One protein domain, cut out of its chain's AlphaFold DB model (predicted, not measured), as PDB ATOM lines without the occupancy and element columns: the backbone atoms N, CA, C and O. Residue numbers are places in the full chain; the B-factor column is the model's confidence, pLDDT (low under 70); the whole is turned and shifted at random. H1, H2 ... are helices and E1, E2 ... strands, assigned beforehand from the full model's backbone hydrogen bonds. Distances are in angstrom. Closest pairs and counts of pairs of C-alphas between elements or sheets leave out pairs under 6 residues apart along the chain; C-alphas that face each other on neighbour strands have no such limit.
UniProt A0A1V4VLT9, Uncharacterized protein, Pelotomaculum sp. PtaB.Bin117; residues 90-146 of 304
ATOM      1  N   PRO A  90      40.473  58.385  84.401       75.81
ATOM      2  CA  PRO A  90      41.758  57.854  84.849       75.81
ATOM      3  C   PRO A  90      42.509  58.820  85.780       75.81
ATOM      4  O   PRO A  90      43.189  58.365  86.689       75.81
ATOM      5  N   HIS A  91      42.349  60.138  85.616       80.12
ATOM      6  CA  HIS A  91      42.952  61.122  86.520       80.12
ATOM      7  C   HIS A  91      42.392  61.043  87.949       80.12
ATOM      8  O   HIS A  91      43.154  61.136  88.904       80.12
ATOM      9  N   LYS A  92      41.071  60.877  88.101       79.31
ATOM     10  CA  LYS A  92      40.398  60.838  89.409       79.31
ATOM     11  C   LYS A  92      40.515  59.481  90.099       79.31
ATOM     12  O   LYS A  92      40.645  59.436  91.317       79.31
ATOM     13  N   TYR A  93      40.437  58.395  89.333       72.25
ATOM     14  CA  TYR A  93      40.250  57.054  89.890       72.25
ATOM     15  C   TYR A  93      41.472  56.136  89.787       72.25
ATOM     16  O   TYR A  93      41.391  55.067  90.373       72.25
ATOM     17  N   LEU A  94      42.554  56.549  89.101       64.12
ATOM     18  CA  LEU A  94      43.863  55.872  88.973       64.12
ATOM     19  C   LEU A  94      43.799  54.341  88.910       64.12
ATOM     20  O   LEU A  94      43.690  53.697  89.948       64.12
ATOM     21  N   GLU A  95      43.899  53.784  87.697       62.38
ATOM     22  CA  GLU A  95      43.776  52.337  87.421       62.38
ATOM     23  C   GLU A  95      42.764  51.635  88.341       62.38
ATOM     24  O   GLU A  95      43.141  50.794  89.161       62.38
ATOM     25  N   PRO A  96      41.471  51.994  88.270       61.06
ATOM     26  CA  PRO A  96      40.543  51.538  89.278       61.06
ATOM     27  C   PRO A  96      40.441  50.015  89.226       61.06
ATOM     28  O   PRO A  96      40.117  49.422  88.192       61.06
ATOM     29  N   GLN A  97      40.733  49.383  90.357       66.12
ATOM     30  CA  GLN A  97      40.628  47.941  90.469       66.12
ATOM     31  C   GLN A  97      39.155  47.579  90.617       66.12
ATOM     32  O   GLN A  97      38.442  48.148  91.446       66.12
ATOM     33  N   LEU A  98      38.706  46.640  89.788       69.81
ATOM     34  CA  LEU A  98      37.356  46.113  89.845       69.81
ATOM     35  C   LEU A  98      37.254  45.154  91.036       69.81
ATOM     36  O   LEU A  98      37.765  44.036  90.982       69.81
ATOM     37  N   ALA A  99      36.594  45.584  92.106       67.69
ATOM     38  CA  ALA A  99      36.249  44.709  93.218       67.69
ATOM     39  C   ALA A  99      34.819  44.189  93.037       67.69
ATOM     40  O   ALA A  99      33.893  44.969  92.813       67.69
ATOM     41  N   VAL A 100      34.636  42.872  93.155       73.69
ATOM     42  CA  VAL A 100      33.305  42.256  93.224       73.69
ATOM     43  C   VAL A 100      32.954  42.083  94.694       73.69
ATOM     44  O   VAL A 100      33.568  41.275  95.390       73.69
ATOM     45  N   ILE A 101      31.977  42.851  95.166       69.19
ATOM     46  CA  ILE A 101      31.453  42.753  96.531       69.19
ATOM     47  C   ILE A 101      29.976  42.364  96.398       69.19
ATOM     48  O   ILE A 101      29.269  42.880  95.538       69.19
ATOM     49  N   ASP A 102      29.512  41.399  97.189       71.25
ATOM     50  CA  ASP A 102      28.128  40.895  97.158       71.25
ATOM     51  C   ASP A 102      27.677  40.281  95.815       71.25
ATOM     52  O   ASP A 102      26.549  40.471  95.359       71.25
ATOM     53  N   GLY A 103      28.566  39.517  95.173       68.81
ATOM     54  CA  GLY A 103      28.248  38.579  94.088       68.81
ATOM     55  C   GLY A 103      27.901  39.188  92.726       68.81
ATOM     56  O   GLY A 103      28.136  38.522  91.728       68.81
ATOM     57  N   ASN A 104      27.405  40.428  92.670       68.00
ATOM     58  CA  ASN A 104      26.962  41.093  91.436       68.00
ATOM     59  C   ASN A 104      27.225  42.609  91.403       68.00
ATOM     60  O   ASN A 104      26.864  43.253  90.422       68.00
ATOM     61  N   LYS A 105      27.795  43.204  92.459       74.62
ATOM     62  CA  LYS A 105      28.112  44.635  92.463       74.62
ATOM     63  C   LYS A 105      29.589  44.846  92.224       74.62
ATOM     64  O   LYS A 105      30.442  44.232  92.870       74.62
ATOM     65  N   TYR A 106      29.861  45.747  91.298       75.88
ATOM     66  CA  TYR A 106      31.202  46.115  90.917       75.88
ATOM     67  C   TYR A 106      31.545  47.462  91.529       75.88
ATOM     68  O   TYR A 106      30.791  48.431  91.406       75.88
ATOM     69  N   TYR A 107      32.701  47.518  92.172       77.44
ATOM     70  CA  TYR A 107      33.214  48.724  92.793       77.44
ATOM     71  C   TYR A 107      34.560  49.096  92.196       77.44
ATOM     72  O   TYR A 107      35.383  48.225  91.916       77.44
ATOM     73  N   LEU A 108      34.782  50.397  92.030       73.44
ATOM     74  CA  LEU A 108      36.100  50.948  91.750       73.44
ATOM     75  C   LEU A 108      36.787  51.255  93.072       73.44
ATOM     76  O   LEU A 108      36.242  51.994  93.894       73.44
ATOM     77  N   VAL A 109      37.986  50.702  93.243       62.59
ATOM     78  CA  VAL A 109      38.879  51.026  94.356       62.59
ATOM     79  C   VAL A 109      39.991  51.934  93.822       62.59
ATOM     80  O   VAL A 109      40.832  51.454  93.059       62.59
ATOM     81  N   PRO A 110      40.025  53.228  94.190       66.44
ATOM     82  CA  PRO A 110      41.153  54.092  93.869       66.44
ATOM     83  C   PRO A 110      42.377  53.629  94.666       66.44
ATOM     84  O   PRO A 110      42.318  53.555  95.896       66.44
ATOM     85  N   GLU A 111      43.508  53.370  94.005       58.69
ATOM     86  CA  GLU A 111      44.692  52.791  94.667       58.69
ATOM     87  C   GLU A 111      45.251  53.632  95.832       58.69
ATOM     88  O   GLU A 111      45.924  53.099  96.713       58.69
ATOM     89  N   ARG A 112      45.016  54.951  95.853       54.94
ATOM     90  CA  ARG A 112      45.754  55.870  96.743       54.94
ATOM     91  C   ARG A 112      45.000  56.398  97.954       54.94
ATOM     92  O   ARG A 112      45.656  56.773  98.921       54.94
ATOM     93  N   ASN A 113      43.670  56.410  97.920       51.03
ATOM     94  CA  ASN A 113      42.865  56.963  99.017       51.03
ATOM     95  C   ASN A 113      42.109  55.900  99.813       51.03
ATOM     96  O   ASN A 113      41.418  56.264 100.755       51.03
ATOM     97  N   GLY A 114      42.269  54.618  99.444       57.22
ATOM     98  CA  GLY A 114      41.915  53.437 100.231       57.22
ATOM     99  C   GLY A 114      40.753  53.635 101.199       57.22
ATOM    100  O   GLY A 114      41.007  53.885 102.369       57.22
ATOM    101  N   CYS A 115      39.525  53.536 100.680       55.53
ATOM    102  CA  CYS A 115      38.260  53.154 101.343       55.53
ATOM    103  C   CYS A 115      37.046  53.639 100.531       55.53
ATOM    104  O   CYS A 115      35.955  53.099 100.705       55.53
ATOM    105  N   ASP A 116      37.223  54.622  99.641       68.94
ATOM    106  CA  ASP A 116      36.130  55.129  98.810       68.94
ATOM    107  C   ASP A 116      35.792  54.122  97.709       68.94
ATOM    108  O   ASP A 116      36.486  53.994  96.701       68.94
ATOM    109  N   LEU A 117      34.726  53.365  97.946       75.56
ATOM    110  CA  LEU A 117      34.145  52.439  96.987       75.56
ATOM    111  C   LEU A 117      33.130  53.191  96.130       75.56
ATOM    112  O   LEU A 117      32.085  53.614  96.623       75.56
ATOM    113  N   HIS A 118      33.416  53.324  94.838       82.25
ATOM    114  CA  HIS A 118      32.468  53.899  93.886       82.25
ATOM    115  C   HIS A 118      31.753  52.794  93.120       82.25
ATOM    116  O   HIS A 118      32.405  51.893  92.595       82.25
ATOM    117  N   HIS A 119      30.426  52.870  93.028       85.62
ATOM    118  CA  HIS A 119      29.645  51.907  92.256       85.62
ATOM    119  C   HIS A 119      29.953  52.083  90.762       85.62
ATOM    120  O   HIS A 119      29.884  53.200  90.240       85.62
ATOM    121  N   VAL A 120      30.291  51.000  90.055       83.50
ATOM    122  CA  VAL A 120      30.671  51.078  88.631       83.50
ATOM    123  C   VAL A 120      29.559  51.683  87.788       83.50
ATOM    124  O   VAL A 120      29.841  52.478  86.907       83.50
ATOM    125  N   GLU A 121      28.304  51.373  88.081       85.94
ATOM    126  CA  GLU A 121      27.115  51.877  87.397       85.94
ATOM    127  C   GLU A 121      27.006  53.403  87.482       85.94
ATOM    128  O   GLU A 121      26.706  54.051  86.479       85.94
ATOM    129  N   GLU A 122      27.307  53.993  88.642       85.88
ATOM    130  CA  GLU A 122      27.314  55.450  88.818       85.88
ATOM    131  C   GLU A 122      28.418  56.093  87.978       85.88
ATOM    132  O   GLU A 122      28.199  57.086  87.283       85.88
ATOM    133  N   VAL A 123      29.609  55.496  88.000       84.94
ATOM    134  CA  VAL A 123      30.762  55.985  87.243       84.94
ATOM    135  C   VAL A 123      30.531  55.823  85.738       84.94
ATOM    136  O   VAL A 123      30.712  56.767  84.972       84.94
ATOM    137  N   ALA A 124      30.057  54.663  85.303       84.69
ATOM    138  CA  ALA A 124      29.714  54.367  83.921       84.69
ATOM    139  C   ALA A 124      28.649  55.344  83.402       84.69
ATOM    140  O   ALA A 124      28.824  55.936  82.335       84.69
ATOM    141  N   GLN A 125      27.608  55.621  84.193       85.25
ATOM    142  CA  GLN A 125      26.606  56.632  83.862       85.25
ATOM    143  C   GLN A 125      27.213  58.041  83.759       85.25
ATOM    144  O   GLN A 125      26.866  58.791  82.842       85.25
ATOM    145  N   ASN A 126      28.130  58.405  84.658       85.69
ATOM    146  CA  ASN A 126      28.783  59.716  84.656       85.69
ATOM    147  C   ASN A 126      29.699  59.945  83.450       85.69
ATOM    148  O   ASN A 126      29.847  61.089  83.037       85.69
ATOM    149  N   TYR A 127      30.275  58.897  82.864       83.44
ATOM    150  CA  TYR A 127      31.175  59.003  81.705       83.44
ATOM    151  C   TYR A 127      30.569  58.465  80.398       83.44
ATOM    152  O   TYR A 127      31.260  58.392  79.379       83.44
ATOM    153  N   LEU A 128      29.271  58.133  80.415       84.94
ATOM    154  CA  LEU A 128      28.516  57.555  79.295       84.94
ATOM    155  C   LEU A 128      29.139  56.259  78.747       84.94
ATOM    156  O   LEU A 128      29.161  56.029  77.539       84.94
ATOM    157  N   ILE A 129      29.652  55.421  79.643       82.81
ATOM    158  CA  ILE A 129      30.264  54.132  79.320       82.81
ATOM    159  C   ILE A 129      29.212  53.039  79.544       82.81
ATOM    160  O   ILE A 129      28.477  53.076  80.530       82.81
ATOM    161  N   ASN A 130      29.122  52.055  78.647       82.19
ATOM    162  CA  ASN A 130      28.326  50.860  78.918       82.19
ATOM    163  C   ASN A 130      29.000  50.062  80.048       82.19
ATOM    164  O   ASN A 130      30.200  49.811  79.990       82.19
ATOM    165  N   VAL A 131      28.243  49.662  81.069       82.50
ATOM    166  CA  VAL A 131      28.759  48.903  82.221       82.50
ATOM    167  C   VAL A 131      29.438  47.600  81.786       82.50
ATOM    168  O   VAL A 131      30.504  47.271  82.298       82.50
ATOM    169  N   GLU A 132      28.885  46.888  80.803       80.81
ATOM    170  CA  GLU A 132      29.492  45.666  80.266       80.81
ATOM    171  C   GLU A 132      30.819  45.958  79.565       80.81
ATOM    172  O   GLU A 132      31.788  45.231  79.774       80.81
ATOM    173  N   ASP A 133      30.899  47.039  78.783       75.12
ATOM    174  CA  ASP A 133      32.167  47.466  78.183       75.12
ATOM    175  C   ASP A 133      33.170  47.819  79.284       75.12
ATOM    176  O   ASP A 133      34.328  47.403  79.228       75.12
ATOM    177  N   PHE A 134      32.717  48.523  80.323       73.56
ATOM    178  CA  PHE A 134      33.539  48.908  81.463       73.56
ATOM    179  C   PHE A 134      34.167  47.687  82.155       73.56
ATOM    180  O   PHE A 134      35.359  47.695  82.464       73.56
ATOM    181  N   ILE A 135      33.382  46.628  82.366       75.62
ATOM    182  CA  ILE A 135      33.815  45.393  83.032       75.62
ATOM    183  C   ILE A 135      34.689  44.530  82.110       75.62
ATOM    184  O   ILE A 135      35.729  44.026  82.532       75.62
ATOM    185  N   ASN A 136      34.278  44.344  80.852       70.12
ATOM    186  CA  ASN A 136      34.817  43.288  79.989       70.12
ATOM    187  C   ASN A 136      36.038  43.707  79.170       70.12
ATOM    188  O   ASN A 136      36.835  42.856  78.774       70.12
ATOM    189  N   THR A 137      36.180  44.993  78.840       59.16
ATOM    190  CA  THR A 137      37.061  45.382  77.726       59.16
ATOM    191  C   THR A 137      38.451  45.867  78.149       59.16
ATOM    192  O   THR A 137      39.288  46.162  77.288       59.16
ATOM    193  N   GLY A 138      38.755  45.879  79.450       62.50
ATOM    194  CA  GLY A 138      39.981  46.464  79.994       62.50
ATOM    195  C   GLY A 138      40.050  47.977  79.743       62.50
ATOM    196  O   GLY A 138      39.473  48.513  78.801       62.50
ATOM    197  N   PHE A 139      40.783  48.719  80.569       62.00
ATOM    198  CA  PHE A 139      40.695  50.189  80.561       62.00
ATOM    199  C   PHE A 139      41.077  50.872  79.230       62.00
ATOM    200  O   PHE A 139      40.685  52.007  78.962       62.00
ATOM    201  N   TYR A 140      41.845  50.196  78.373       58.22
ATOM    202  CA  TYR A 140      42.363  50.756  77.122       58.22
ATOM    203  C   TYR A 140      41.316  50.923  76.017       58.22
ATOM    204  O   TYR A 140      41.420  51.836  75.198       58.22
ATOM    205  N   SER A 141      40.320  50.047  75.962       59.56
ATOM    206  CA  SER A 141      39.241  50.081  74.966       59.56
ATOM    207  C   SER A 141      38.147  51.078  75.365       59.56
ATOM    208  O   SER A 141      37.664  51.805  74.496       59.56
ATOM    209  N   ILE A 142      37.874  51.207  76.673       61.28
ATOM    210  CA  ILE A 142      36.975  52.207  77.266       61.28
ATOM    211  C   ILE A 142      37.332  53.606  76.753       61.28
ATOM    212  O   ILE A 142      36.459  54.317  76.259       61.28
ATOM    213  N   ARG A 143      38.630  53.960  76.748       63.44
ATOM    214  CA  ARG A 143      39.150  55.274  76.311       63.44
ATOM    215  C   ARG A 143      38.672  55.726  74.927       63.44
ATOM    216  O   ARG A 143      38.629  56.928  74.685       63.44
ATOM    217  N   LYS A 144      38.320  54.809  74.020       63.69
ATOM    218  CA  LYS A 144      37.892  55.162  72.653       63.69
ATOM    219  C   LYS A 144      36.503  55.797  72.598       63.69
ATOM    220  O   LYS A 144      36.264  56.616  71.718       63.69
ATOM    221  N   ASN A 145      35.624  55.439  73.532       67.38
ATOM    222  CA  ASN A 145      34.226  55.877  73.556       67.38
ATOM    223  C   ASN A 145      33.907  56.757  74.770       67.38
ATOM    224  O   ASN A 145      32.745  57.072  75.021       67.38
ATOM    225  N   MET A 146      34.927  57.150  75.535       78.25
ATOM    226  CA  MET A 146      34.736  57.982  76.714       78.25
ATOM    227  C   MET A 146      34.186  59.351  76.343       78.25
ATOM    228  O   MET A 146      34.650  59.988  75.400       78.25
TER     229      MET A 146
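AT A GLANCE: This is residues 90 to 146 of the 304 residues of an uncharacterized protein of Pelotomaculum sp. PtaB.Bin117 (UniProt A0A1V4VLT9). A two-stranded antiparallel hairpin, E1 and E2, forms one side of this small domain, and the short helices H2, H3 and H4 gather at the other, with H2 beside E2 and H1 near the end of the hairpin away from its turn. After E2 the chain loops out and folds back, so that residues 118 to 119 pair beside E2 and lead into H2. The printed part has 57 residues, with four named helices and two named strands in the order H1, E1, E2, H2, H3, H4; the class is mixed, helices and strands. The whole is compact, with a radius of gyration of the C-alphas of 10.7 A, and rounded, spanning 29 by 26 by 18 A.

HOW THE PARTS SIT: H1, residues 90 to 93, is followed by E1, residues 97 to 101, and E2, residues 105 to 109. The closest C-alphas of H1 and E2 are those of Tyr 93 and Leu 108, 7.6 A apart. E1 and E2 form a hairpin, antiparallel at 142 degrees between their directions; N 99 and O 107, and N 107 and O 99, are each 2.9 A apart, within hydrogen-bond range. Residues 107 to 108 of E2 also pair antiparallel with residues 118 to 119. H2, residues 120 to 127, comes closest to E2 at the C-alphas of Tyr 107 and Val 120, 5.4 A apart. H2 and H3, residues 131 to 136, touch, their closest C-alphas being those of Ala 124 and Val 131, 5.8 A apart. Their lines stand at a steep tilt of 69 degrees, only just short of about perpendicular, and they run opposite ways. H3 and H4, residues 138 to 142, are close but not clearly touching, with the C-alphas of Phe 134 and Ile 142 closest at 6.3 A. H2 and H4 are apart. In H2 and H3 every O i to N i+4 pair is within hydrogen-bond range; in H4 0 of 1 is, beside 1 of 2 O i to N i+3 pairs, and H1 is too short for an O i to N i+4 pair.

IN THESE COORDINATES: H1 begins at C-alpha 90, (41.758, 57.854, 84.849). E1 runs 12.2 A from first to last C-alpha and E2 12.7 A. H2 begins at C-alpha 120, (30.671, 51.078, 88.631), and measures 10.5 A; H3 measures 8.6 A. H4 ends at C-alpha 142, (36.975, 52.207, 77.266).

THE WHOLE: The C-alphas farthest apart are those of Asp 102 and Lys 144, 30.0 A. The printed part has no cut and no long link. The mean pLDDT of the printed part is 71.8, and 26 residues are under 70, among them residues 109 to 116 and 137 to 145.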